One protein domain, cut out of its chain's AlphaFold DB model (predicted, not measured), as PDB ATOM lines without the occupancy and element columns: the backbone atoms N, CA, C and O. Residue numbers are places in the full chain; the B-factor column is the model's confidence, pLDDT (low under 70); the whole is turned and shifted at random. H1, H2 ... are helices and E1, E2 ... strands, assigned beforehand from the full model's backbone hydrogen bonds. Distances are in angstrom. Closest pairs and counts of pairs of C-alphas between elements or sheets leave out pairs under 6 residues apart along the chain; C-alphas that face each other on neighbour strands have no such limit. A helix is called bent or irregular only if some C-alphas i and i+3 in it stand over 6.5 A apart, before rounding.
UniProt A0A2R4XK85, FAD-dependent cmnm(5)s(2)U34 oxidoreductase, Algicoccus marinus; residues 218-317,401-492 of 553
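This is residues 218 to 317 and 401 to 492 of the 553 residues of the protein "FAD-dependent cmnm(5)s(2)U34 oxidoreductase" of Algicoccus marinus (UniProt A0A2R4XK85). Three small sheets stand round a middle near E8, with helices packed on them: H1 covers the sheet E1 E6 E2, H2 and H3 cover opposite faces of the sheet E4 E5 E3 E8, and the hairpin of H5 and H6 packs through H5 on the sheet E9 E7 E10. E2 runs on into E3 and so passes from one sheet to the next, and residues 426 to 427 pair with both E8 and E9. The printed part has 192 residues, of mixed class, with six named helices and ten named strands in the order E1 H1 E2 E3 H2 E4 H3 E5 E6 E7 H4 E8 E9 H5 H6 E10. The four-stranded sheet is mixed, the other two antiparallel. The whole is compact, with a radius of gyration of the C-alphas of 16.5 A, and spans 46 by 36 by 33 A.

E1, residues 218 to 220, and E2, residues 254 to 256, are edge strands antiparallel to the inner strand E6, residues 314 to 316; N 218 and O 316, and N 255 and O 315, are each 2.9 A apart. H1, residues 230 to 247, is on this sheet at a height of 8.7 A, in two layers, a helix on one face of a sheet; its closest C-alphas to E2 are those of Trp 246 and Gly 254, 6.8 A apart. E1, H1 and E2 form a split strand-helix-strand unit, two strands running the same way with a helix between them in the chain and E6 between them in the sheet; its crossover is right-handed. E2 runs on at 63 degrees into E3, residues 259 to 262. E5, residues 307 to 310, is antiparallel to E3 and to E4, residues 288 to 290; N 261 and O 308, and N 290 and O 307, are each 2.9 A apart. E8, residues 420 to 422, is parallel to E3, with N 260 and O 420 2.8 A apart. H2, residues 274 to 281, and H3, residues 292 to 299, are on opposite faces of this sheet, in three layers, helices on both faces; the C-alphas of Ala 275 and Ser 289, the closest of H2 and E4, are 5.2 A apart. E3, H2 and E4 form another split unit, right-handed, with E5 between. E7, residues 401 to 409, is antiparallel to E9, residues 434 to 438, and E10, residues 484 to 491; N 406 and O 437 are 2.8 A apart, N 403 and O 487 3.0 A. H4, residues 410 to 413, only grazes this sheet. H5, residues 452 to 465, is on it in two layers at a height of 7.7 A, across the strands at 66 degrees to E7 on the local plane; the closest C-alphas of H5 and E7, those of Arg 455 and Thr 406, are 5.7 A apart, and the closest of H5 and E9, those of Asn 458 and Gly 438, are 5.4 A apart. H6, residues 471 to 481, touches H5 in a hairpin, at a shallow tilt of 32 degrees, opposite ways, with the C-alphas of Asp 452 and Ser 480 closest at 5.6 A. E9, H5, H6 and E10 form a third split unit, right-handed, with E7 between. Each O i to N i+4 pair is within hydrogen-bond range in H1, H2, H3 and H5; H6 has 2 of 7, and 4 of 8 O i to N i+3 pairs, and H4 is too short for an i+4 pair.

E1 begins at C-alpha 218, (-9.479, -6.311, 163.900). H1 is 25.5 A long, E7 26.5 A, H5 19.8 A and H6 15.9 A. H6 is irregular: C-alphas 474 and 477 are 9.4 A apart. E10, 21.9 A long, ends at C-alpha 491, (0.125, 0.740, 177.234).

The C-alphas farthest apart, of Asp 282 and Asp 477, are 46.4 A apart. Residues 318 to 400 are not printed, and C-alphas 317 and 401 are 21.9 A apart across the cut. The links E3 to H2, E8 to E9 and E9 to H5 are long. Mean pLDDT of the printed part is 93.9, and no printed residue is under 70.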
ATOM      1  N   ALA A 218      -9.550  -7.391 162.931       97.56
ATOM      2  CA  ALA A 218      -9.479  -6.311 163.900       97.56
ATOM      3  C   ALA A 218     -10.151  -5.043 163.355       97.56
ATOM      4  O   ALA A 218     -10.205  -4.814 162.146       97.56
ATOM      5  N   ALA A 219     -10.663  -4.216 164.266       97.38
ATOM      6  CA  ALA A 219     -11.328  -2.966 163.928       97.38
ATOM      7  C   ALA A 219     -10.395  -1.758 164.031       97.38
ATOM      8  O   ALA A 219      -9.680  -1.580 165.023       97.38
ATOM      9  N   LEU A 220     -10.529  -0.846 163.074       97.38
ATOM     10  CA  LEU A 220     -10.325   0.575 163.315       97.38
ATOM     11  C   LEU A 220     -11.689   1.216 163.572       97.38
ATOM     12  O   LEU A 220     -12.570   1.218 162.716       97.38
ATOM     13  N   THR A 221     -11.843   1.811 164.752       95.81
ATOM     14  CA  THR A 221     -13.017   2.617 165.104       95.81
ATOM     15  C   THR A 221     -12.552   4.005 165.524       95.81
ATOM     16  O   THR A 221     -11.807   4.096 166.511       95.81
ATOM     17  N   PRO A 222     -12.962   5.075 164.818       92.12
ATOM     18  CA  PRO A 222     -12.632   6.437 165.213       92.12
ATOM     19  C   PRO A 222     -13.013   6.738 166.668       92.12
ATOM     20  O   PRO A 222     -13.963   6.183 167.219       92.12
ATOM     21  N   VAL A 223     -12.248   7.615 167.312       93.31
ATOM     22  CA  VAL A 223     -12.616   8.222 168.595       93.31
ATOM     23  C   VAL A 223     -13.111   9.618 168.322       93.31
ATOM     24  O   VAL A 223     -12.442  10.370 167.620       93.31
ATOM     25  N   ILE A 224     -14.228   9.968 168.948       94.50
ATOM     26  CA  ILE A 224     -14.688  11.347 169.017       94.50
ATOM     27  C   ILE A 224     -14.863  11.776 170.469       94.50
ATOM     28  O   ILE A 224     -15.010  10.945 171.374       94.50
ATOM     29  N   SER A 225     -14.872  13.082 170.682       94.94
ATOM     30  CA  SER A 225     -15.289  13.712 171.927       94.94
ATOM     31  C   SER A 225     -16.075  14.979 171.611       94.94
ATOM     32  O   SER A 225     -15.896  15.565 170.546       94.94
ATOM     33  N   ALA A 226     -16.943  15.395 172.535       94.38
ATOM     34  CA  ALA A 226     -17.805  16.559 172.336       94.38
ATOM     35  C   ALA A 226     -17.005  17.850 172.097       94.38
ATOM     36  O   ALA A 226     -17.470  18.741 171.415       94.38
ATOM     37  N   ASP A 227     -15.805  17.943 172.658       92.00
ATOM     38  CA  ASP A 227     -14.900  19.088 172.561       92.00
ATOM     39  C   ASP A 227     -13.831  18.934 171.464       92.00
ATOM     40  O   ASP A 227     -12.928  19.759 171.372       92.00
ATOM     41  N   ASP A 228     -13.878  17.849 170.680       91.88
ATOM     42  CA  ASP A 228     -12.837  17.467 169.717       91.88
ATOM     43  C   ASP A 228     -11.409  17.591 170.281       91.88
ATOM     44  O   ASP A 228     -10.505  18.170 169.677       91.88
ATOM     45  N   ASN A 229     -11.205  17.053 171.483       93.38
ATOM     46  CA  ASN A 229      -9.925  17.118 172.175       93.38
ATOM     47  C   ASN A 229      -8.791  16.414 171.412       93.38
ATOM     48  O   ASN A 229      -8.981  15.719 170.411       93.38
ATOM     49  N   VAL A 230      -7.576  16.538 171.952       93.12
ATOM     50  CA  VAL A 230      -6.339  15.954 171.406       93.12
ATOM     51  C   VAL A 230      -6.504  14.494 170.974       93.12
ATOM     52  O   VAL A 230      -6.019  14.110 169.913       93.12
ATOM     53  N   ARG A 231      -7.212  13.666 171.753       94.50
ATOM     54  CA  ARG A 231      -7.403  12.249 171.422       94.50
ATOM     55  C   ARG A 231      -8.319  12.058 170.216       94.50
ATOM     56  O   ARG A 231      -8.036  11.191 169.391       94.50
ATOM     57  N   SER A 232      -9.399  12.832 170.132       94.44
ATOM     58  CA  SER A 232     -10.325  12.839 168.994       94.44
ATOM     59  C   SER A 232      -9.610  13.278 167.711       94.44
ATOM     60  O   SER A 232      -9.624  12.555 166.713       94.44
ATOM     61  N   ARG A 233      -8.866  14.390 167.768       93.94
ATOM     62  CA  ARG A 233      -8.085  14.912 166.634       93.94
ATOM     63  C   ARG A 233      -6.985  13.956 166.181       93.94
ATOM     64  O   ARG A 233      -6.902  13.656 164.993       93.94
ATOM     65  N   LEU A 234      -6.205  13.398 167.114       94.75
ATOM     66  CA  LEU A 234      -5.227  12.346 166.805       94.75
ATOM     67  C   LEU A 234      -5.910  11.146 166.156       94.75
ATOM     68  O   LEU A 234      -5.434  10.658 165.134       94.75
ATOM     69  N   SER A 235      -7.027  10.673 166.719       95.00
ATOM     70  CA  SER A 235      -7.758   9.534 166.162       95.00
ATOM     71  C   SER A 235      -8.263   9.807 164.756       95.00
ATOM     72  O   SER A 235      -8.244   8.881 163.950       95.00
ATOM     73  N   ARG A 236      -8.706  11.031 164.460       93.81
ATOM     74  CA  ARG A 236      -9.100  11.448 163.113       93.81
ATOM     75  C   ARG A 236      -7.907  11.450 162.163       93.81
ATOM     76  O   ARG A 236      -7.986  10.800 161.128       93.81
ATOM     77  N   ALA A 237      -6.792  12.076 162.542       92.50
ATOM     78  CA  ALA A 237      -5.574  12.093 161.730       92.50
ATOM     79  C   ALA A 237      -5.045  10.675 161.440       92.50
ATOM     80  O   ALA A 237      -4.769  10.333 160.292       92.50
ATOM     81  N   GLY A 238      -4.971   9.818 162.464       94.56
ATOM     82  CA  GLY A 238      -4.542   8.426 162.315       94.56
ATOM     83  C   GLY A 238      -5.498   7.587 161.473       94.56
ATOM     84  O   GLY A 238      -5.054   6.848 160.598       94.56
ATOM     85  N   ALA A 239      -6.809   7.745 161.672       94.75
ATOM     86  CA  ALA A 239      -7.812   7.056 160.870       94.75
ATOM     87  C   ALA A 239      -7.762   7.462 159.394       94.75
ATOM     88  O   ALA A 239      -7.832   6.583 158.547       94.75
ATOM     89  N   LEU A 240      -7.587   8.749 159.083       91.38
ATOM     90  CA  LEU A 240      -7.446   9.221 157.702       91.38
ATOM     91  C   LEU A 240      -6.164   8.695 157.042       91.38
ATOM     92  O   LEU A 240      -6.205   8.267 155.894       91.38
ATOM     93  N   MET A 241      -5.039   8.667 157.764       90.38
ATOM     94  CA  MET A 241      -3.788   8.089 157.248       90.38
ATOM     95  C   MET A 241      -3.903   6.581 156.990       90.38
ATOM     96  O   MET A 241      -3.449   6.095 155.959       90.38
ATOM     97  N   ALA A 242      -4.516   5.840 157.915       93.75
ATOM     98  CA  ALA A 242      -4.748   4.408 157.748       93.75
ATOM     99  C   ALA A 242      -5.703   4.119 156.585       93.75
ATOM    100  O   ALA A 242      -5.454   3.242 155.767       93.75
ATOM    101  N   ASP A 243      -6.763   4.911 156.471       92.31
ATOM    102  CA  ASP A 243      -7.746   4.815 155.404       92.31
ATOM    103  C   ASP A 243      -7.130   5.058 154.015       92.31
ATOM    104  O   ASP A 243      -7.401   4.274 153.114       92.31
ATOM    105  N   ARG A 244      -6.236   6.045 153.846       87.75
ATOM    106  CA  ARG A 244      -5.481   6.231 152.587       87.75
ATOM    107  C   ARG A 244      -4.665   5.000 152.210       87.75
ATOM    108  O   ARG A 244      -4.698   4.578 151.063       87.75
ATOM    109  N   LEU A 245      -3.958   4.417 153.180       88.31
ATOM    110  CA  LEU A 245      -3.165   3.210 152.949       88.31
ATOM    111  C   LEU A 245      -4.055   2.029 152.540       88.31
ATOM    112  O   LEU A 245      -3.703   1.285 151.633       88.31
ATOM    113  N   TRP A 246      -5.191   1.837 153.211       92.56
ATOM    114  CA  TRP A 246      -6.015   0.640 153.032       92.56
ATOM    115  C   TRP A 246      -6.995   0.706 151.864       92.56
ATOM    116  O   TRP A 246      -7.391  -0.348 151.378       92.56
ATOM    117  N   ARG A 247      -7.376   1.897 151.385       90.19
ATOM    118  CA  ARG A 247      -8.212   2.037 150.176       90.19
ATOM    119  C   ARG A 247      -7.551   1.460 148.925       90.19
ATOM    120  O   ARG A 247      -8.260   0.985 148.048       90.19
ATOM    121  N   GLU A 248      -6.225   1.480 148.872       86.88
ATOM    122  CA  GLU A 248      -5.446   0.901 147.774       86.88
ATOM    123  C   GLU A 248      -5.266  -0.622 147.915       86.88
ATOM    124  O   GLU A 248      -4.723  -1.276 147.023       86.88
ATOM    125  N   LEU A 249      -5.699  -1.214 149.037       87.88
ATOM    126  CA  LEU A 249      -5.585  -2.648 149.280       87.88
ATOM    127  C   LEU A 249      -6.832  -3.399 148.789       87.88
ATOM    128  O   LEU A 249      -7.940  -2.860 148.824       87.88
ATOM    129  N   PRO A 250      -6.692  -4.676 148.384       92.00
ATOM    130  CA  PRO A 250      -7.837  -5.505 148.030       92.00
ATOM    131  C   PRO A 250      -8.836  -5.635 149.186       92.00
ATOM    132  O   PRO A 250      -8.443  -5.754 150.348       92.00
ATOM    133  N   GLU A 251     -10.129  -5.752 148.868       91.38
ATOM    134  CA  GLU A 251     -11.186  -5.945 149.877       91.38
ATOM    135  C   GLU A 251     -10.967  -7.211 150.730       91.38
ATOM    136  O   GLU A 251     -11.356  -7.285 151.897       91.38
ATOM    137  N   SER A 252     -10.265  -8.205 150.174       92.81
ATOM    138  CA  SER A 252      -9.848  -9.416 150.882       92.81
ATOM    139  C   SER A 252      -8.840  -9.166 152.008       92.81
ATOM    140  O   SER A 252      -8.606 -10.080 152.798       92.81
ATOM    141  N   VAL A 253      -8.228  -7.981 152.083       96.50
ATOM    142  CA  VAL A 253      -7.325  -7.543 153.159       96.50
ATOM    143  C   VAL A 253      -8.073  -6.679 154.169       96.50
ATOM    144  O   VAL A 253      -7.904  -6.843 155.379       96.50
ATOM    145  N   GLY A 254      -8.917  -5.771 153.691       96.19
ATOM    146  CA  GLY A 254      -9.656  -4.856 154.543       96.19
ATOM    147  C   GLY A 254     -10.785  -4.160 153.807       96.19
ATOM    148  O   GLY A 254     -10.715  -3.948 152.602       96.19
ATOM    149  N   ARG A 255     -11.827  -3.774 154.545       96.44
ATOM    150  CA  ARG A 255     -12.974  -3.050 153.989       96.44
ATOM    151  C   ARG A 255     -13.480  -1.971 154.932       96.44
ATOM    152  O   ARG A 255     -13.538  -2.164 156.153       96.44
ATOM    153  N   ARG A 256     -13.917  -0.849 154.358       96.12
ATOM    154  CA  ARG A 256     -14.617   0.211 155.084       96.12
ATOM    155  C   ARG A 256     -16.075  -0.203 155.294       96.12
ATOM    156  O   ARG A 256     -16.913  -0.023 154.419       96.12
ATOM    157  N   CYS A 257     -16.372  -0.771 156.458       96.94
ATOM    158  CA  CYS A 257     -17.718  -1.221 156.831       96.94
ATOM    159  C   CYS A 257     -18.452  -0.246 157.765       96.94
ATOM    160  O   CYS A 257     -19.590  -0.498 158.155       96.94
ATOM    161  N   GLY A 258     -17.793   0.842 158.172       98.06
ATOM    162  CA  GLY A 258     -18.293   1.746 159.199       98.06
ATOM    163  C   GLY A 258     -18.298   1.125 160.598       98.06
ATOM    164  O   GLY A 258     -18.014  -0.063 160.798       98.06
ATOM    165  N   ALA A 259     -18.571   1.964 161.592       98.31
ATOM    166  CA  ALA A 259     -18.638   1.576 162.991       98.31
ATOM    167  C   ALA A 259     -19.816   2.245 163.696       98.31
ATOM    168  O   ALA A 259     -20.026   3.452 163.582       98.31
ATOM    169  N   LEU A 260     -20.540   1.454 164.478       98.44
ATOM    170  CA  LEU A 260     -21.658   1.873 165.297       98.44
ATOM    171  C   LEU A 260     -21.295   1.685 166.771       98.44
ATOM    172  O   LEU A 260     -21.187   0.565 167.267       98.44
ATOM    173  N   GLN A 261     -21.103   2.790 167.484       97.69
ATOM    174  CA  GLN A 261     -20.925   2.782 168.932       97.69
ATOM    175  C   GLN A 261     -22.302   2.908 169.586       97.69
ATOM    176  O   GLN A 261     -22.908   3.979 169.549       97.69
ATOM    177  N   LEU A 262     -22.792   1.831 170.197       97.00
ATOM    178  CA  LEU A 262     -24.100   1.826 170.845       97.00
ATOM    179  C   LEU A 262     -24.099   2.641 172.131       97.00
ATOM    180  O   LEU A 262     -23.132   2.636 172.906       97.00
ATOM    181  N   GLN A 263     -25.232   3.293 172.383       96.06
ATOM    182  CA  GLN A 263     -25.516   3.920 173.662       96.06
ATOM    183  C   GLN A 263     -25.524   2.844 174.753       96.06
ATOM    184  O   GLN A 263     -26.147   1.790 174.614       96.06
ATOM    185  N   LYS A 264     -24.837   3.092 175.872       91.75
ATOM    186  CA  LYS A 264     -24.906   2.164 177.008       91.75
ATOM    187  C   LYS A 264     -26.330   2.112 177.575       91.75
ATOM    188  O   LYS A 264     -26.988   3.160 177.575       91.75
ATOM    189  N   PRO A 265     -26.782   0.960 178.110       86.50
ATOM    190  CA  PRO A 265     -28.096   0.849 178.738       86.50
ATOM    191  C   PRO A 265     -28.273   1.884 179.858       86.50
ATOM    192  O   PRO A 265     -27.297   2.312 180.486       86.50
ATOM    193  N   ARG A 266     -29.517   2.302 180.118       83.19
ATOM    194  CA  ARG A 266     -29.822   3.222 181.227       83.19
ATOM    195  C   ARG A 266     -29.347   2.626 182.556       83.19
ATOM    196  O   ARG A 266     -29.533   1.442 182.807       83.19
ATOM    197  N   GLY A 267     -28.723   3.454 183.394       80.69
ATOM    198  CA  GLY A 267     -28.179   3.030 184.690       80.69
ATOM    199  C   GLY A 267     -26.794   2.373 184.629       80.69
ATOM    200  O   GLY A 267     -26.208   2.097 185.675       80.69
ATOM    201  N   ALA A 268     -26.223   2.165 183.436       82.94
ATOM    202  CA  ALA A 268     -24.847   1.695 183.310       82.94
ATOM    203  C   ALA A 268     -23.849   2.705 183.910       82.94
ATOM    204  O   ALA A 268     -23.976   3.922 183.752       82.94
ATOM    205  N   ARG A 269     -22.796   2.204 184.568       78.62
ATOM    206  CA  ARG A 269     -21.727   3.060 185.107       78.62
ATOM    207  C   ARG A 269     -21.032   3.837 183.983       78.62
ATOM    208  O   ARG A 269     -20.680   3.261 182.950       78.62
ATOM    209  N   ARG A 270     -20.744   5.122 184.233       78.06
ATOM    210  CA  ARG A 270     -20.061   6.035 183.290       78.06
ATOM    211  C   ARG A 270     -20.789   6.142 181.941       78.06
ATOM    212  O   ARG A 270     -20.147   6.159 180.892       78.06
ATOM    213  N   GLN A 271     -22.121   6.162 181.970       80.38
ATOM    214  CA  GLN A 271     -22.921   6.437 180.782       80.38
ATOM    215  C   GLN A 271     -22.611   7.855 180.286       80.38
ATOM    216  O   GLN A 271     -22.744   8.825 181.026       80.38
ATOM    217  N   VAL A 272     -22.180   7.950 179.033       87.19
ATOM    218  CA  VAL A 272     -22.025   9.212 178.307       87.19
ATOM    219  C   VAL A 272     -23.167   9.292 177.308       87.19
ATOM    220  O   VAL A 272     -23.504   8.287 176.684       87.19
ATOM    221  N   ASP A 273     -23.777  10.462 177.187       92.81
ATOM    222  CA  ASP A 273     -24.809  10.732 176.190       92.81
ATOM    223  C   ASP A 273     -24.144  10.912 174.817       92.81
ATOM    224  O   ASP A 273     -23.511  11.937 174.550       92.81
ATOM    225  N   LEU A 274     -24.235   9.889 173.963       95.12
ATOM    226  CA  LEU A 274     -23.571   9.897 172.659       95.12
ATOM    227  C   LEU A 274     -24.178  10.919 171.691       95.12
ATOM    228  O   LEU A 274     -23.456  11.425 170.834       95.12
ATOM    229  N   ALA A 275     -25.459  11.264 171.844       94.38
ATOM    230  CA  ALA A 275     -26.094  12.290 171.022       94.38
ATOM    231  C   ALA A 275     -25.517  13.673 171.345       94.38
ATOM    232  O   ALA A 275     -25.164  14.421 170.434       94.38
ATOM    233  N   LYS A 276     -25.308  13.979 172.634       94.81
ATOM    234  CA  LYS A 276     -24.600  15.204 173.051       94.81
ATOM    235  C   LYS A 276     -23.147  15.226 172.595       94.81
ATOM    236  O   LYS A 276     -22.651  16.280 172.212       94.81
ATOM    237  N   VAL A 277     -22.468  14.077 172.615       95.75
ATOM    238  CA  VAL A 277     -21.102  13.974 172.081       95.75
ATOM    239  C   VAL A 277     -21.076  14.292 170.587       95.75
ATOM    240  O   VAL A 277     -20.231  15.075 170.169       95.75
ATOM    241  N   ALA A 278     -22.000  13.738 169.798       94.88
ATOM    242  CA  ALA A 278     -22.100  14.027 168.367       94.88
ATOM    243  C   ALA A 278     -22.394  15.511 168.100       94.88
ATOM    244  O   ALA A 278     -21.736  16.123 167.264       94.88
ATOM    245  N   ALA A 279     -23.345  16.086 168.843       93.56
ATOM    246  CA  ALA A 279     -23.740  17.484 168.703       93.56
ATOM    247  C   ALA A 279     -22.606  18.457 169.058       93.56
ATOM    248  O   ALA A 279     -22.407  19.429 168.346       93.56
ATOM    249  N   GLY A 280     -21.841  18.189 170.124       92.06
ATOM    250  CA  GLY A 280     -20.673  19.010 170.458       92.06
ATOM    251  C   GLY A 280     -19.534  18.853 169.447       92.06
ATOM    252  O   GLY A 280     -18.875  19.827 169.091       92.06
ATOM    253  N   PHE A 281     -19.313  17.628 168.962       91.00
ATOM    254  CA  PHE A 281     -18.261  17.351 167.989       91.00
ATOM    255  C   PHE A 281     -18.498  18.079 166.657       91.00
ATOM    256  O   PHE A 281     -17.529  18.555 166.067       91.00
ATOM    257  N   ASP A 282     -19.760  18.200 166.230       88.38
ATOM    258  CA  ASP A 282     -20.225  19.058 165.126       88.38
ATOM    259  C   ASP A 282     -19.552  18.789 163.764       88.38
ATOM    260  O   ASP A 282     -19.142  19.688 163.038       88.38
ATOM    261  N   LEU A 283     -19.390  17.505 163.422       88.69
ATOM    262  CA  LEU A 283     -18.903  17.045 162.112       88.69
ATOM    263  C   LEU A 283     -19.706  15.804 161.671       88.69
ATOM    264  O   LEU A 283     -19.202  14.675 161.765       88.69
ATOM    265  N   PRO A 284     -20.963  15.971 161.216       88.50
ATOM    266  CA  PRO A 284     -21.888  14.865 160.931       88.50
ATOM    267  C   PRO A 284     -21.397  13.885 159.852       88.50
ATOM    268  O   PRO A 284     -21.775  12.713 159.861       88.50
ATOM    269  N   GLN A 285     -20.525  14.338 158.950       87.31
ATOM    270  CA  GLN A 285     -19.841  13.524 157.943       87.31
ATOM    271  C   GLN A 285     -18.815  12.547 158.545       87.31
ATOM    272  O   GLN A 285     -18.506  11.525 157.935       87.31
ATOM    273  N   TRP A 286     -18.289  12.840 159.739       90.88
ATOM    274  CA  TRP A 286     -17.352  11.974 160.460       90.88
ATOM    275  C   TRP A 286     -18.046  11.118 161.515       90.88
ATOM    276  O   TRP A 286     -17.719   9.940 161.671       90.88
ATOM    277  N   ALA A 287     -18.991  11.706 162.247       95.06
ATOM    278  CA  ALA A 287     -19.769  10.997 163.244       95.06
ATOM    279  C   ALA A 287     -21.121  11.674 163.476       95.06
ATOM    280  O   ALA A 287     -21.186  12.888 163.661       95.06
ATOM    281  N   ARG A 288     -22.196  10.887 163.535       96.38
ATOM    282  CA  ARG A 288     -23.550  11.396 163.792       96.38
ATOM    283  C   ARG A 288     -24.339  10.468 164.695       96.38
ATOM    284  O   ARG A 288     -24.113   9.258 164.705       96.38
ATOM    285  N   SER A 289     -25.267  11.040 165.455       97.81
ATOM    286  CA  SER A 289     -26.200  10.240 166.241       97.81
ATOM    287  C   SER A 289     -27.193   9.530 165.319       97.81
ATOM    288  O   SER A 289     -27.585  10.085 164.293       97.81
ATOM    289  N   VAL A 290     -27.563   8.308 165.690       98.38
ATOM    290  CA  VAL A 290     -28.567   7.487 165.007       98.38
ATOM    291  C   VAL A 290     -29.541   6.924 166.030       98.38
ATOM    292  O   VAL A 290     -29.141   6.565 167.146       98.38
ATOM    293  N   ASP A 291     -30.816   6.854 165.663       98.06
ATOM    294  CA  ASP A 291     -31.833   6.200 166.484       98.06
ATOM    295  C   ASP A 291     -31.759   4.666 166.358       98.06
ATOM    296  O   ASP A 291     -30.887   4.116 165.688       98.06
ATOM    297  N   VAL A 292     -32.650   3.957 167.055       98.06
ATOM    298  CA  VAL A 292     -32.678   2.484 167.083       98.06
ATOM    299  C   VAL A 292     -32.958   1.887 165.701       98.06
ATOM    300  O   VAL A 292     -32.371   0.865 165.337       98.06
ATOM    301  N   ARG A 293     -33.860   2.509 164.935       98.44
ATOM    302  CA  ARG A 293     -34.266   2.011 163.622       98.44
ATOM    303  C   ARG A 293     -33.098   2.129 162.658       98.44
ATOM    304  O   ARG A 293     -32.692   1.136 162.069       98.44
ATOM    305  N   GLU A 294     -32.514   3.317 162.569       98.44
ATOM    306  CA  GLU A 294     -31.378   3.562 161.692       98.44
ATOM    307  C   GLU A 294     -30.141   2.751 162.112       98.44
ATOM    308  O   GLU A 294     -29.452   2.194 161.260       98.44
ATOM    309  N   ALA A 295     -29.878   2.624 163.416       98.44
ATOM    310  CA  ALA A 295     -28.835   1.742 163.936       98.44
ATOM    311  C   ALA A 295     -29.016   0.294 163.457       98.44
ATOM    312  O   ALA A 295     -28.050  -0.326 163.012       98.44
ATOM    313  N   SER A 296     -30.245  -0.227 163.526       98.00
ATOM    314  CA  SER A 296     -30.571  -1.585 163.076       98.00
ATOM    315  C   SER A 296     -30.395  -1.741 161.565       98.00
ATOM    316  O   SER A 296     -29.812  -2.726 161.111       98.00
ATOM    317  N   ASP A 297     -30.831  -0.749 160.782       98.19
ATOM    318  CA  ASP A 297     -30.692  -0.746 159.322       98.19
ATOM    319  C   ASP A 297     -29.208  -0.746 158.901       98.19
ATOM    320  O   ASP A 297     -28.799  -1.535 158.044       98.19
ATOM    321  N   LEU A 298     -28.380   0.087 159.544       98.19
ATOM    322  CA  LEU A 298     -26.931   0.164 159.306       98.19
ATOM    323  C   LEU A 298     -26.208  -1.121 159.726       98.19
ATOM    324  O   LEU A 298     -25.348  -1.618 158.996       98.19
ATOM    325  N   ALA A 299     -26.555  -1.666 160.893       97.69
ATOM    326  CA  ALA A 299     -25.973  -2.905 161.394       97.69
ATOM    327  C   ALA A 299     -26.479  -4.140 160.637       97.69
ATOM    328  O   ALA A 299     -25.822  -5.173 160.669       97.69
ATOM    329  N   GLY A 300     -27.614  -4.063 159.941       96.25
ATOM    330  CA  GLY A 300     -28.226  -5.202 159.255       96.25
ATOM    331  C   GLY A 300     -28.802  -6.268 160.193       96.25
ATOM    332  O   GLY A 300     -29.092  -7.370 159.737       96.25
ATOM    333  N   CYS A 301     -28.971  -5.950 161.476       94.44
ATOM    334  CA  CYS A 301     -29.562  -6.813 162.496       94.44
ATOM    335  C   CYS A 301     -30.428  -5.972 163.445       94.44
ATOM    336  O   CYS A 301     -30.201  -4.772 163.590       94.44
ATOM    337  N   GLN A 302     -31.416  -6.585 164.102       93.81
ATOM    338  CA  GLN A 302     -32.250  -5.862 165.063       93.81
ATOM    339  C   GLN A 302     -31.437  -5.459 166.294       93.81
ATOM    340  O   GLN A 302     -30.796  -6.296 166.923       93.81
ATOM    341  N   LEU A 303     -31.493  -4.176 166.640       95.38
ATOM    342  CA  LEU A 303     -30.880  -3.611 167.835       95.38
ATOM    343  C   LEU A 303     -31.957  -2.962 168.706       95.38
ATOM    344  O   LEU A 303     -32.994  -2.522 168.219       95.38
ATOM    345  N   ASP A 304     -31.700  -2.874 170.006       95.19
ATOM    346  CA  ASP A 304     -32.599  -2.247 170.982       95.19
ATOM    347  C   ASP A 304     -32.207  -0.798 171.312       95.19
ATOM    348  O   ASP A 304     -32.898  -0.094 172.055       95.19
ATOM    349  N   ARG A 305     -31.067  -0.343 170.780       95.38
ATOM    350  CA  ARG A 305     -30.426   0.925 171.127       95.38
ATOM    351  C   ARG A 305     -29.882   1.617 169.887       95.38
ATOM    352  O   ARG A 305     -29.271   0.995 169.025       95.38
ATOM    353  N   GLY A 306     -30.073   2.933 169.852       97.19
ATOM    354  CA  GLY A 306     -29.353   3.822 168.948       97.19
ATOM    355  C   GLY A 306     -27.929   4.084 169.439       97.19
ATOM    356  O   GLY A 306     -27.437   3.477 170.402       97.19
ATOM    357  N   GLY A 307     -27.257   5.040 168.812       97.25
ATOM    358  CA  GLY A 307     -25.895   5.374 169.192       97.25
ATOM    359  C   GLY A 307     -25.246   6.391 168.276       97.25
ATOM    360  O   GLY A 307     -25.866   7.376 167.873       97.25
ATOM    361  N   LEU A 308     -23.973   6.150 167.990       97.81
ATOM    362  CA  LEU A 308     -23.131   6.999 167.166       97.81
ATOM    363  C   LEU A 308     -22.616   6.209 165.963       97.81
ATOM    364  O   LEU A 308     -21.858   5.249 166.125       97.81
ATOM    365  N   TRP A 309     -23.002   6.645 164.771       98.31
ATOM    366  CA  TRP A 309     -22.517   6.111 163.507       98.31
ATOM    367  C   TRP A 309     -21.263   6.849 163.043       98.31
ATOM    368  O   TRP A 309     -21.237   8.080 163.023       98.31
ATOM    369  N   MET A 310     -20.246   6.091 162.636       97.69
ATOM    370  CA  MET A 310     -18.976   6.577 162.100       97.69
ATOM    371  C   MET A 310     -18.661   5.837 160.789       97.69
ATOM    372  O   MET A 310     -18.212   4.686 160.833       97.69
ATOM    373  N   PRO A 311     -18.843   6.460 159.609       95.38
ATOM    374  CA  PRO A 311     -18.633   5.790 158.322       95.38
ATOM    375  C   PRO A 311     -17.169   5.400 158.064       95.38
ATOM    376  O   PRO A 311     -16.906   4.491 157.284       95.38
ATOM    377  N   GLY A 312     -16.207   6.039 158.739       93.25
ATOM    378  CA  GLY A 312     -14.770   5.756 158.617       93.25
ATOM    379  C   GLY A 312     -14.273   4.508 159.363       93.25
ATOM    380  O   GLY A 312     -13.071   4.379 159.581       93.25
ATOM    381  N   GLY A 313     -15.164   3.623 159.820       97.06
ATOM    382  CA  GLY A 313     -14.784   2.363 160.464       97.06
ATOM    383  C   GLY A 313     -14.268   1.322 159.464       97.06
ATOM    384  O   GLY A 313     -14.862   1.142 158.400       97.06
ATOM    385  N   TRP A 314     -13.195   0.616 159.827       98.00
ATOM    386  CA  TRP A 314     -12.580  -0.423 158.992       98.00
ATOM    387  C   TRP A 314     -12.482  -1.758 159.702       98.00
ATOM    388  O   TRP A 314     -12.005  -1.828 160.837       98.00
ATOM    389  N   LEU A 315     -12.836  -2.816 158.982       98.06
ATOM    390  CA  LEU A 315     -12.433  -4.174 159.312       98.06
ATOM    391  C   LEU A 315     -11.155  -4.496 158.543       98.06
ATOM    392  O   LEU A 315     -11.120  -4.339 157.324       98.06
ATOM    393  N   ILE A 316     -10.142  -4.993 159.246       98.31
ATOM    394  CA  ILE A 316      -8.870  -5.441 158.675       98.31
ATOM    395  C   ILE A 316      -8.640  -6.907 159.022       98.31
ATOM    396  O   ILE A 316      -8.700  -7.271 160.197       98.31
ATOM    397  N   ARG A 317      -8.313  -7.730 158.023       97.88
ATOM    398  CA  ARG A 317      -7.821  -9.101 158.206       97.88
ATOM    399  C   ARG A 317      -6.323  -9.050 158.458       97.88
ATOM    400  O   ARG A 317      -5.541  -8.795 157.546       97.88
ATOM    401  N   LEU A 401      -0.731  -5.303 178.719       97.00
ATOM    402  CA  LEU A 401      -2.115  -5.645 179.047       97.00
ATOM    403  C   LEU A 401      -2.585  -6.759 178.116       97.00
ATOM    404  O   LEU A 401      -2.730  -6.523 176.912       97.00
ATOM    405  N   ALA A 402      -2.799  -7.955 178.664       97.75
ATOM    406  CA  ALA A 402      -3.286  -9.084 177.886       97.75
ATOM    407  C   ALA A 402      -4.738  -8.841 177.466       97.75
ATOM    408  O   ALA A 402      -5.521  -8.171 178.152       97.75
ATOM    409  N   GLY A 403      -5.095  -9.365 176.306       97.31
ATOM    410  CA  GLY A 403      -6.477  -9.454 175.885       97.31
ATOM    411  C   GLY A 403      -6.658 -10.536 174.853       97.31
ATOM    412  O   GLY A 403      -5.739 -10.834 174.095       97.31
ATOM    413  N   GLU A 404      -7.867 -11.063 174.818       97.69
ATOM    414  CA  GLU A 404      -8.269 -12.072 173.855       97.69
ATOM    415  C   GLU A 404      -9.529 -11.652 173.105       97.69
ATOM    416  O   GLU A 404     -10.339 -10.849 173.588       97.69
ATOM    417  N   VAL A 405      -9.680 -12.228 171.923       98.19
ATOM    418  CA  VAL A 405     -10.876 -12.177 171.094       98.19
ATOM    419  C   VAL A 405     -11.349 -13.599 170.834       98.19
ATOM    420  O   VAL A 405     -10.548 -14.531 170.762       98.19
ATOM    421  N   THR A 406     -12.652 -13.754 170.670       97.94
ATOM    422  CA  THR A 406     -13.319 -15.031 170.421       97.94
ATOM    423  C   THR A 406     -13.911 -15.012 169.027       97.94
ATOM    424  O   THR A 406     -14.468 -13.999 168.603       97.94
ATOM    425  N   TRP A 407     -13.781 -16.115 168.303       97.50
ATOM    426  CA  TRP A 407     -14.419 -16.282 167.007       97.50
ATOM    427  C   TRP A 407     -15.768 -16.951 167.234       97.50
ATOM    428  O   TRP A 407     -15.832 -18.085 167.696       97.50
ATOM    429  N   ILE A 408     -16.847 -16.237 166.940       96.38
ATOM    430  CA  ILE A 408     -18.210 -16.750 167.073       96.38
ATOM    431  C   ILE A 408     -18.672 -17.190 165.682       96.38
ATOM    432  O   ILE A 408     -18.553 -16.379 164.756       96.38
ATOM    433  N   PRO A 409     -19.180 -18.423 165.495       95.62
ATOM    434  CA  PRO A 409     -19.749 -18.826 164.213       95.62
ATOM    435  C   PRO A 409     -20.847 -17.841 163.813       95.62
ATOM    436  O   PRO A 409     -21.732 -17.543 164.617       95.62
ATOM    437  N   GLU A 410     -20.812 -17.310 162.596       95.06
ATOM    438  CA  GLU A 410     -21.749 -16.252 162.200       95.06
ATOM    439  C   GLU A 410     -23.217 -16.705 162.319       95.06
ATOM    440  O   GLU A 410     -24.084 -15.915 162.686       95.06
ATOM    441  N   GLN A 411     -23.498 -17.998 162.108       92.62
ATOM    442  CA  GLN A 411     -24.847 -18.572 162.168       92.62
ATOM    443  C   GLN A 411     -25.446 -18.503 163.578       92.62
ATOM    444  O   GLN A 411     -26.658 -18.358 163.725       92.62
ATOM    445  N   VAL A 412     -24.599 -18.547 164.611       92.38
ATOM    446  CA  VAL A 412     -25.004 -18.440 166.022       92.38
ATOM    447  C   VAL A 412     -25.562 -17.049 166.343       92.38
ATOM    448  O   VAL A 412     -26.383 -16.905 167.243       92.38
ATOM    449  N   ILE A 413     -25.161 -16.026 165.584       91.94
ATOM    450  CA  ILE A 413     -25.625 -14.641 165.743       91.94
ATOM    451  C   ILE A 413     -26.277 -14.098 164.465       91.94
ATOM    452  O   ILE A 413     -26.123 -12.924 164.132       91.94
ATOM    453  N   ALA A 414     -27.001 -14.959 163.742       88.69
ATOM    454  CA  ALA A 414     -27.783 -14.603 162.555       88.69
ATOM    455  C   ALA A 414     -26.981 -13.855 161.461       88.69
ATOM    456  O   ALA A 414     -27.453 -12.878 160.886       88.69
ATOM    457  N   SER A 415     -25.783 -14.352 161.140       89.62
ATOM    458  CA  SER A 415     -24.786 -13.781 160.205       89.62
ATOM    459  C   SER A 415     -24.016 -12.557 160.730       89.62
ATOM    460  O   SER A 415     -23.150 -12.023 160.039       89.62
ATOM    461  N   GLY A 416     -24.280 -12.127 161.967       90.50
ATOM    462  CA  GLY A 416     -23.609 -10.992 162.597       90.50
ATOM    463  C   GLY A 416     -23.948  -9.632 161.967       90.50
ATOM    464  O   GLY A 416     -24.789  -9.532 161.073       90.50
ATOM    465  N   PRO A 417     -23.318  -8.548 162.450       96.94
ATOM    466  CA  PRO A 417     -23.578  -7.208 161.939       96.94
ATOM    467  C   PRO A 417     -22.850  -6.938 160.609       96.94
ATOM    468  O   PRO A 417     -21.804  -7.508 160.313       96.94
ATOM    469  N   ARG A 418     -23.351  -5.985 159.823       97.31
ATOM    470  CA  ARG A 418     -22.730  -5.480 158.584       97.31
ATOM    471  C   ARG A 418     -21.630  -4.449 158.835       97.31
ATOM    472  O   ARG A 418     -20.763  -4.259 157.985       97.31
ATOM    473  N   CYS A 419     -21.641  -3.815 160.005       98.31
ATOM    474  CA  CYS A 419     -20.644  -2.846 160.453       98.31
ATOM    475  C   CYS A 419     -19.992  -3.284 161.771       98.31
ATOM    476  O   CYS A 419     -20.474  -4.192 162.447       98.31
ATOM    477  N   ILE A 420     -18.917  -2.610 162.182       98.56
ATOM    478  CA  ILE A 420     -18.354  -2.813 163.526       98.56
ATOM    479  C   ILE A 420     -19.401  -2.377 164.547       98.56
ATOM    480  O   ILE A 420     -19.847  -1.233 164.500       98.56
ATOM    481  N   LEU A 421     -19.758  -3.247 165.487       98.12
ATOM    482  CA  LEU A 421     -20.657  -2.898 166.582       98.12
ATOM    483  C   LEU A 421     -19.855  -2.781 167.878       98.12
ATOM    484  O   LEU A 421     -19.222  -3.746 168.294       98.12
ATOM    485  N   GLY A 422     -19.860  -1.603 168.502       96.31
ATOM    486  CA  GLY A 422     -19.088  -1.284 169.705       96.31
ATOM    487  C   GLY A 422     -19.951  -0.889 170.908       96.31
ATOM    488  O   GLY A 422     -21.049  -0.358 170.766       96.31
ATOM    489  N   GLY A 423     -19.429  -1.113 172.115       92.75
ATOM    490  CA  GLY A 423     -20.087  -0.888 173.408       92.75
ATOM    491  C   GLY A 423     -19.149  -1.230 174.566       92.75
ATOM    492  O   GLY A 423     -18.016  -0.756 174.609       92.75
ATOM    493  N   ASP A 424     -19.602  -2.078 175.491       87.44
ATOM    494  CA  ASP A 424     -18.749  -2.659 176.547       87.44
ATOM    495  C   ASP A 424     -17.814  -3.778 176.035       87.44
ATOM    496  O   ASP A 424     -16.992  -4.314 176.774       87.44
ATOM    497  N   GLY A 425     -17.914  -4.079 174.742       93.38
ATOM    498  CA  GLY A 425     -17.002  -4.865 173.924       93.38
ATOM    499  C   GLY A 425     -17.204  -4.457 172.467       93.38
ATOM    500  O   GLY A 425     -17.719  -3.368 172.192       93.38
ATOM    501  N   TYR A 426     -16.846  -5.324 171.536       97.44
ATOM    502  CA  TYR A 426     -17.198  -5.176 170.135       97.44
ATOM    503  C   TYR A 426     -17.443  -6.531 169.478       97.44
ATOM    504  O   TYR A 426     -16.939  -7.553 169.944       97.44
ATOM    505  N   VAL A 427     -18.176  -6.509 168.370       98.25
ATOM    506  CA  VAL A 427     -18.275  -7.616 167.417       98.25
ATOM    507  C   VAL A 427     -18.083  -7.073 166.006       98.25
ATOM    508  O   VAL A 427     -18.574  -5.993 165.663       98.25
ATOM    509  N   LEU A 428     -17.285  -7.789 165.222       98.44
ATOM    510  CA  LEU A 428     -16.970  -7.440 163.846       98.44
ATOM    511  C   LEU A 428     -17.908  -8.162 162.875       98.44
ATOM    512  O   LEU A 428     -18.372  -9.259 163.195       98.44
ATOM    513  N   PRO A 429     -18.131  -7.590 161.681       97.94
ATOM    514  CA  PRO A 429     -18.738  -8.310 160.575       97.94
ATOM    515  C   PRO A 429     -18.047  -9.637 160.274       97.94
ATOM    516  O   PRO A 429     -16.835  -9.766 160.470       97.94
ATOM    517  N   ALA A 430     -18.815 -10.586 159.744       97.12
ATOM    518  CA  ALA A 430     -18.310 -11.913 159.443       97.12
ATOM    519  C   ALA A 430     -17.163 -11.892 158.414       97.12
ATOM    520  O   ALA A 430     -17.153 -11.112 157.445       97.12
ATOM    521  N   VAL A 431     -16.192 -12.771 158.653       95.50
ATOM    522  CA  VAL A 431     -15.065 -13.108 157.780       95.50
ATOM    523  C   VAL A 431     -14.845 -14.611 157.887       95.50
ATOM    524  O   VAL A 431     -14.725 -15.136 158.990       95.50
ATOM    525  N   ASP A 432     -14.800 -15.305 156.750       94.94
ATOM    526  CA  ASP A 432     -14.579 -16.757 156.679       94.94
ATOM    527  C   ASP A 432     -15.545 -17.578 157.568       94.94
ATOM    528  O   ASP A 432     -15.161 -18.589 158.150       94.94
ATOM    529  N   GLY A 433     -16.799 -17.124 157.700       96.44
ATOM    530  CA  GLY A 433     -17.827 -17.759 158.536       96.44
ATOM    531  C   GLY A 433     -17.781 -17.396 160.026       96.44
ATOM    532  O   GLY A 433     -18.569 -17.931 160.808       96.44
ATOM    533  N   TRP A 434     -16.889 -16.487 160.438       97.62
ATOM    534  CA  TRP A 434     -16.693 -16.100 161.837       97.62
ATOM    535  C   TRP A 434     -16.879 -14.605 162.067       97.62
ATOM    536  O   TRP A 434     -16.330 -13.770 161.348       97.62
ATOM    537  N   CYS A 435     -17.550 -14.263 163.160       98.00
ATOM    538  CA  CYS A 435     -17.562 -12.921 163.720       98.00
ATOM    539  C   CYS A 435     -16.562 -12.849 164.875       98.00
ATOM    540  O   CYS A 435     -16.671 -13.583 165.859       98.00
ATOM    541  N   VAL A 436     -15.585 -11.947 164.781       98.31
ATOM    542  CA  VAL A 436     -14.617 -11.733 165.865       98.31
ATOM    543  C   VAL A 436     -15.238 -10.831 166.926       98.31
ATOM    544  O   VAL A 436     -15.653  -9.709 166.634       98.31
ATOM    545  N   ALA A 437     -15.271 -11.309 168.165       97.69
ATOM    546  CA  ALA A 437     -15.818 -10.611 169.316       97.69
ATOM    547  C   ALA A 437     -14.745 -10.366 170.373       97.69
ATOM    548  O   ALA A 437     -13.953 -11.256 170.686       97.69
ATOM    549  N   GLY A 438     -14.719  -9.176 170.963       94.31
ATOM    550  CA  GLY A 438     -13.707  -8.894 171.966       94.31
ATOM    551  C   GLY A 438     -13.690  -7.482 172.534       94.31
ATOM    552  O   GLY A 438     -14.657  -6.738 172.462       94.31
ATOM    553  N   GLY A 439     -12.590  -7.063 173.156       94.25
ATOM    554  CA  GLY A 439     -11.543  -7.944 173.676       94.25
ATOM    555  C   GLY A 439     -11.451  -7.816 175.189       94.25
ATOM    556  O   GLY A 439     -11.752  -6.750 175.734       94.25
ATOM    557  N   THR A 440     -10.994  -8.871 175.859       96.94
ATOM    558  CA  THR A 440     -10.733  -8.832 177.305       96.94
ATOM    559  C   THR A 440      -9.557  -7.899 177.634       96.94
ATOM    560  O   THR A 440      -8.769  -7.484 176.766       96.94
ATOM    561  N   TYR A 441      -9.462  -7.526 178.912       95.94
ATOM    562  CA  TYR A 441      -8.402  -6.680 179.458       95.94
ATOM    563  C   TYR A 441      -7.912  -7.253 180.786       95.94
ATOM    564  O   TYR A 441      -8.459  -6.932 181.841       95.94
ATOM    565  N   VAL A 442      -6.860  -8.067 180.729       96.00
ATOM    566  CA  VAL A 442      -6.283  -8.736 181.902       96.00
ATOM    567  C   VAL A 442      -4.967  -8.058 182.272       96.00
ATOM    568  O   VAL A 442      -3.999  -8.080 181.507       96.00
ATOM    569  N   ARG A 443      -4.961  -7.394 183.432       93.94
ATOM    570  CA  ARG A 443      -3.763  -6.771 184.017       93.94
ATOM    571  C   ARG A 443      -2.901  -7.840 184.665       93.94
ATOM    572  O   ARG A 443      -3.440  -8.844 185.118       93.94
ATOM    573  N   ASP A 444      -1.594  -7.596 184.697       92.50
ATOM    574  CA  ASP A 444      -0.626  -8.425 185.426       92.50
ATOM    575  C   ASP A 444      -0.691  -9.918 185.056       92.50
ATOM    576  O   ASP A 444      -0.339 -10.796 185.840       92.50
ATOM    577  N   ALA A 445      -1.154 -10.211 183.837       94.69
ATOM    578  CA  ALA A 445      -1.165 -11.561 183.308       94.69
ATOM    579  C   ALA A 445       0.279 -12.070 183.167       94.69
ATOM    580  O   ALA A 445       1.185 -11.315 182.814       94.69
ATOM    581  N   SER A 446       0.485 -13.366 183.390       94.12
ATOM    582  CA  SER A 446       1.756 -14.033 183.085       94.12
ATOM    583  C   SER A 446       1.887 -14.362 181.594       94.12
ATOM    584  O   SER A 446       2.986 -14.347 181.047       94.12
ATOM    585  N   GLN A 447       0.759 -14.620 180.926       95.62
ATOM    586  CA  GLN A 447       0.678 -14.965 179.509       95.62
ATOM    587  C   GLN A 447      -0.589 -14.390 178.867       95.62
ATOM    588  O   GLN A 447      -1.634 -14.287 179.509       95.62
ATOM    589  N   ALA A 448      -0.500 -14.036 177.584       96.62
ATOM    590  CA  ALA A 448      -1.667 -13.744 176.764       96.62
ATOM    591  C   ALA A 448      -2.128 -15.056 176.128       96.62
ATOM    592  O   ALA A 448      -1.397 -15.653 175.344       96.62
ATOM    593  N   GLN A 449      -3.320 -15.510 176.492       96.25
ATOM    594  CA  GLN A 449      -3.877 -16.776 176.028       96.25
ATOM    595  C   GLN A 449      -5.392 -16.669 175.906       96.25
ATOM    596  O   GLN A 449      -6.006 -15.827 176.563       96.25
ATOM    597  N   VAL A 450      -5.974 -17.532 175.076       96.75
ATOM    598  CA  VAL A 450      -7.425 -17.696 175.008       96.75
ATOM    599  C   VAL A 450      -7.867 -18.609 176.152       96.75
ATOM    600  O   VAL A 450      -7.252 -19.646 176.396       96.75
ATOM    601  N   THR A 451      -8.927 -18.226 176.850       95.56
ATOM    602  CA  THR A 451      -9.454 -18.901 178.038       95.56
ATOM    603  C   THR A 451     -10.963 -19.075 177.935       95.56
ATOM    604  O   THR A 451     -11.656 -18.269 177.315       95.56
ATOM    605  N   ASP A 452     -11.504 -20.093 178.599       94.88
ATOM    606  CA  ASP A 452     -12.957 -20.305 178.638       94.88
ATOM    607  C   ASP A 452     -13.687 -19.153 179.331       94.88
ATOM    608  O   ASP A 452     -14.732 -18.707 178.858       94.88
ATOM    609  N   GLN A 453     -13.088 -18.591 180.387       94.06
ATOM    610  CA  GLN A 453     -13.614 -17.399 181.046       94.06
ATOM    611  C   GLN A 453     -13.711 -16.221 180.068       94.06
ATOM    612  O   GLN A 453     -14.751 -15.570 179.980       94.06
ATOM    613  N   GLY A 454     -12.649 -15.949 179.312       95.62
ATOM    614  CA  GLY A 454     -12.630 -14.851 178.357       95.62
ATOM    615  C   GLY A 454     -13.589 -15.036 177.186       95.62
ATOM    616  O   GLY A 454     -14.243 -14.074 176.773       95.62
ATOM    617  N   ARG A 455     -13.743 -16.273 176.694       95.88
ATOM    618  CA  ARG A 455     -14.779 -16.615 175.707       95.88
ATOM    619  C   ARG A 455     -16.179 -16.342 176.244       95.88
ATOM    620  O   ARG A 455     -16.963 -15.681 175.563       95.88
ATOM    621  N   ALA A 456     -16.474 -16.784 177.466       94.31
ATOM    622  CA  ALA A 456     -17.759 -16.532 178.112       94.31
ATOM    623  C   ALA A 456     -18.014 -15.025 178.302       94.31
ATOM    624  O   ALA A 456     -19.098 -14.540 177.977       94.31
ATOM    625  N   GLU A 457     -17.014 -14.256 178.747       95.38
ATOM    626  CA  GLU A 457     -17.116 -12.795 178.873       95.38
ATOM    627  C   GLU A 457     -17.386 -12.107 177.527       95.38
ATOM    628  O   GLU A 457     -18.230 -11.212 177.437       95.38
ATOM    629  N   ASN A 458     -16.667 -12.495 176.471       96.62
ATOM    630  CA  ASN A 458     -16.867 -11.934 175.137       96.62
ATOM    631  C   ASN A 458     -18.261 -12.279 174.602       96.62
ATOM    632  O   ASN A 458     -18.945 -11.392 174.090       96.62
ATOM    633  N   LEU A 459     -18.723 -13.517 174.792       95.25
ATOM    634  CA  LEU A 459     -20.064 -13.938 174.396       95.25
ATOM    635  C   LEU A 459     -21.159 -13.157 175.134       95.25
ATOM    636  O   LEU A 459     -22.109 -12.701 174.505       95.25
ATOM    637  N   GLN A 460     -21.008 -12.928 176.440       94.25
ATOM    638  CA  GLN A 460     -21.940 -12.101 177.218       94.25
ATOM    639  C   GLN A 460     -21.999 -10.656 176.703       94.25
ATOM    640  O   GLN A 460     -23.078 -10.068 176.599       94.25
ATOM    641  N   ARG A 461     -20.850 -10.069 176.336       94.88
ATOM    642  CA  ARG A 461     -20.807  -8.727 175.728       94.88
ATOM    643  C   ARG A 461     -21.533  -8.710 174.382       94.88
ATOM    644  O   ARG A 461     -22.284  -7.774 174.129       94.88
ATOM    645  N   VAL A 462     -21.356  -9.737 173.549       95.44
ATOM    646  CA  VAL A 462     -22.064  -9.866 172.263       95.44
ATOM    647  C   VAL A 462     -23.566 -10.032 172.455       95.44
ATOM    648  O   VAL A 462     -24.327  -9.319 171.808       95.44
ATOM    649  N   ALA A 463     -23.989 -10.885 173.389       93.81
ATOM    650  CA  ALA A 463     -25.391 -11.056 173.763       93.81
ATOM    651  C   ALA A 463     -26.037  -9.713 174.139       93.81
ATOM    652  O   ALA A 463     -27.124  -9.387 173.671       93.81
ATOM    653  N   SER A 464     -25.335  -8.881 174.915       92.88
ATOM    654  CA  SER A 464     -25.809  -7.535 175.250       92.88
ATOM    655  C   SER A 464     -25.814  -6.579 174.050       92.88
ATOM    656  O   SER A 464     -26.745  -5.789 173.908       92.88
ATOM    657  N   LEU A 465     -24.786  -6.607 173.197       94.31
ATOM    658  CA  LEU A 465     -24.688  -5.729 172.023       94.31
ATOM    659  C   LEU A 465     -25.786  -6.011 170.992       94.31
ATOM    660  O   LEU A 465     -26.335  -5.063 170.441       94.31
ATOM    661  N   LEU A 466     -26.095  -7.286 170.757       93.69
ATOM    662  CA  LEU A 466     -27.058  -7.740 169.751       93.69
ATOM    663  C   LEU A 466     -28.472  -7.960 170.307       93.69
ATOM    664  O   LEU A 466     -29.340  -8.411 169.572       93.69
ATOM    665  N   ASN A 467     -28.706  -7.662 171.590       90.88
ATOM    666  CA  ASN A 467     -29.975  -7.930 172.273       90.88
ATOM    667  C   ASN A 467     -30.424  -9.406 172.157       90.88
ATOM    668  O   ASN A 467     -31.571  -9.715 171.839       90.88
ATOM    669  N   LEU A 468     -29.494 -10.328 172.422       91.81
ATOM    670  CA  LEU A 468     -29.699 -11.779 172.401       91.81
ATOM    671  C   LEU A 468     -29.461 -12.366 173.807       91.81
ATOM    672  O   LEU A 468     -28.441 -13.022 174.026       91.81
ATOM    673  N   PRO A 469     -30.345 -12.121 174.793       89.88
ATOM    674  CA  PRO A 469     -30.102 -12.492 176.193       89.88
ATOM    675  C   PRO A 469     -29.937 -14.002 176.412       89.88
ATOM    676  O   PRO A 469     -29.161 -14.409 177.275       89.88
ATOM    677  N   ASP A 470     -30.601 -14.826 175.600       92.06
ATOM    678  CA  ASP A 470     -30.549 -16.289 175.705       92.06
ATOM    679  C   ASP A 470     -29.315 -16.900 175.029       92.06
ATOM    680  O   ASP A 470     -29.046 -18.090 175.199       92.06
ATOM    681  N   LEU A 471     -28.540 -16.098 174.285       90.62
ATOM    682  CA  LEU A 471     -27.410 -16.571 173.486       90.62
ATOM    683  C   LEU A 471     -26.417 -17.417 174.299       90.62
ATOM    684  O   LEU A 471     -26.110 -18.514 173.840       90.62
ATOM    685  N   PRO A 472     -25.949 -17.005 175.500       87.44
ATOM    686  CA  PRO A 472     -25.026 -17.826 176.284       87.44
ATOM    687  C   PRO A 472     -25.613 -19.184 176.689       87.44
ATOM    688  O   PRO A 472     -24.892 -20.178 176.702       87.44
ATOM    689  N   GLY A 473     -26.915 -19.240 176.988       85.75
ATOM    690  CA  GLY A 473     -27.602 -20.481 177.353       85.75
ATOM    691  C   GLY A 473     -27.829 -21.413 176.163       85.75
ATOM    692  O   GLY A 473     -27.738 -22.627 176.316       85.75
ATOM    693  N   GLN A 474     -28.077 -20.858 174.972       87.38
ATOM    694  CA  GLN A 474     -28.310 -21.630 173.744       87.38
ATOM    695  C   GLN A 474     -27.074 -22.399 173.274       87.38
ATOM    696  O   GLN A 474     -27.204 -23.497 172.738       87.38
ATOM    697  N   VAL A 475     -25.880 -21.833 173.457       87.44
ATOM    698  CA  VAL A 475     -24.631 -22.460 172.997       87.44
ATOM    699  C   VAL A 475     -23.982 -23.361 174.046       87.44
ATOM    700  O   VAL A 475     -23.232 -24.267 173.676       87.44
ATOM    701  N   GLY A 476     -24.282 -23.140 175.333       79.25
ATOM    702  CA  GLY A 476     -23.795 -23.954 176.448       79.25
ATOM    703  C   GLY A 476     -22.281 -24.190 176.403       79.25
ATOM    704  O   GLY A 476     -21.502 -23.278 176.116       79.25
ATOM    705  N   ASP A 477     -21.865 -25.437 176.629       76.81
ATOM    706  CA  ASP A 477     -20.450 -25.836 176.662       76.81
ATOM    707  C   ASP A 477     -19.770 -25.838 175.276       76.81
ATOM    708  O   ASP A 477     -18.545 -25.944 175.177       76.81
ATOM    709  N   GLY A 478     -20.529 -25.674 174.182       79.06
ATOM    710  CA  GLY A 478     -19.983 -25.623 172.821       79.06
ATOM    711  C   GLY A 478     -18.992 -24.472 172.602       79.06
ATOM    712  O   GLY A 478     -18.116 -24.561 171.738       79.06
ATOM    713  N   VAL A 479     -19.074 -23.425 173.429       82.94
ATOM    714  CA  VAL A 479     -18.219 -22.229 173.386       82.94
ATOM    715  C   VAL A 479     -16.746 -22.550 173.627       82.94
ATOM    716  O   VAL A 479     -15.887 -21.927 173.004       82.94
ATOM    717  N   SER A 480     -16.419 -23.527 174.480       86.12
ATOM    718  CA  SER A 480     -15.022 -23.874 174.796       86.12
ATOM    719  C   SER A 480     -14.237 -24.366 173.572       86.12
ATOM    720  O   SER A 480     -13.014 -24.234 173.524       86.12
ATOM    721  N   SER A 481     -14.935 -24.878 172.551       88.81
ATOM    722  CA  SER A 481     -14.332 -25.314 171.284       88.81
ATOM    723  C   SER A 481     -14.041 -24.171 170.308       88.81
ATOM    724  O   SER A 481     -13.329 -24.368 169.320       88.81
ATOM    725  N   TRP A 482     -14.580 -22.973 170.552       94.38
ATOM    726  CA  TRP A 482     -14.461 -21.873 169.605       94.38
ATOM    727  C   TRP A 482     -13.037 -21.303 169.571       94.38
ATOM    728  O   TRP A 482     -12.428 -21.063 170.628       94.38
ATOM    729  N   PRO A 483     -12.490 -21.043 168.369       96.50
ATOM    730  CA  PRO A 483     -11.187 -20.417 168.233       96.50
ATOM    731  C   PRO A 483     -11.159 -19.000 168.811       96.50
ATOM    732  O   PRO A 483     -12.174 -18.368 169.115       96.50
ATOM    733  N   GLY A 484      -9.951 -18.476 168.941       96.94
ATOM    734  CA  GLY A 484      -9.721 -17.113 169.368       96.94
ATOM    735  C   GLY A 484      -8.286 -16.704 169.103       96.94
ATOM    736  O   GLY A 484      -7.464 -17.502 168.655       96.94
ATOM    737  N   TRP A 485      -7.983 -15.456 169.423       98.00
ATOM    738  CA  TRP A 485      -6.619 -14.945 169.417       98.00
ATOM    739  C   TRP A 485      -6.377 -14.148 170.683       98.00
ATOM    740  O   TRP A 485      -7.262 -13.422 171.132       98.00
ATOM    741  N   ALA A 486      -5.181 -14.264 171.245       97.81
ATOM    742  CA  ALA A 486      -4.769 -13.482 172.394       97.81
ATOM    743  C   ALA A 486      -3.427 -12.813 172.131       97.81
ATOM    744  O   ALA A 486      -2.551 -13.370 171.473       97.81
ATOM    745  N   GLY A 487      -3.262 -11.611 172.671       96.88
ATOM    746  CA  GLY A 487      -2.034 -10.855 172.513       96.88
ATOM    747  C   GLY A 487      -1.850  -9.783 173.573       96.88
ATOM    748  O   GLY A 487      -2.718  -9.508 174.406       96.88
ATOM    749  N   TRP A 488      -0.677  -9.163 173.523       97.19
ATOM    750  CA  TRP A 488      -0.275  -8.116 174.448       97.19
ATOM    751  C   TRP A 488      -0.487  -6.735 173.852       97.19
ATOM    752  O   TRP A 488      -0.089  -6.452 172.722       97.19
ATOM    753  N   ARG A 489      -1.047  -5.832 174.652       97.56
ATOM    754  CA  ARG A 489      -1.088  -4.403 174.338       97.56
ATOM    755  C   ARG A 489       0.020  -3.694 175.099       97.56
ATOM    756  O   ARG A 489       0.131  -3.872 176.308       97.56
ATOM    757  N   ALA A 490       0.784  -2.861 174.406       97.12
ATOM    758  CA  ALA A 490       1.748  -1.947 175.008       97.12
ATOM    759  C   ALA A 490       1.032  -0.647 175.400       97.12
ATOM    760  O   ALA A 490       0.487   0.041 174.528       97.12
ATOM    761  N   VAL A 491       0.961  -0.342 176.698       97.50
ATOM    762  CA  VAL A 491       0.125   0.740 177.234       97.50
ATOM    763  C   VAL A 491       0.948   1.689 178.098       97.50
ATOM    764  O   VAL A 491       1.519   1.297 179.110       97.50
ATOM    765  N   VAL A 492       0.931   2.968 177.732       96.62
ATOM    766  CA  VAL A 492       1.509   4.068 178.518       96.62
ATOM    767  C   VAL A 492       0.409   4.909 179.184       96.62
ATOM    768  O   VAL A 492      -0.751   4.854 178.743       96.62
TER     769      VAL A 492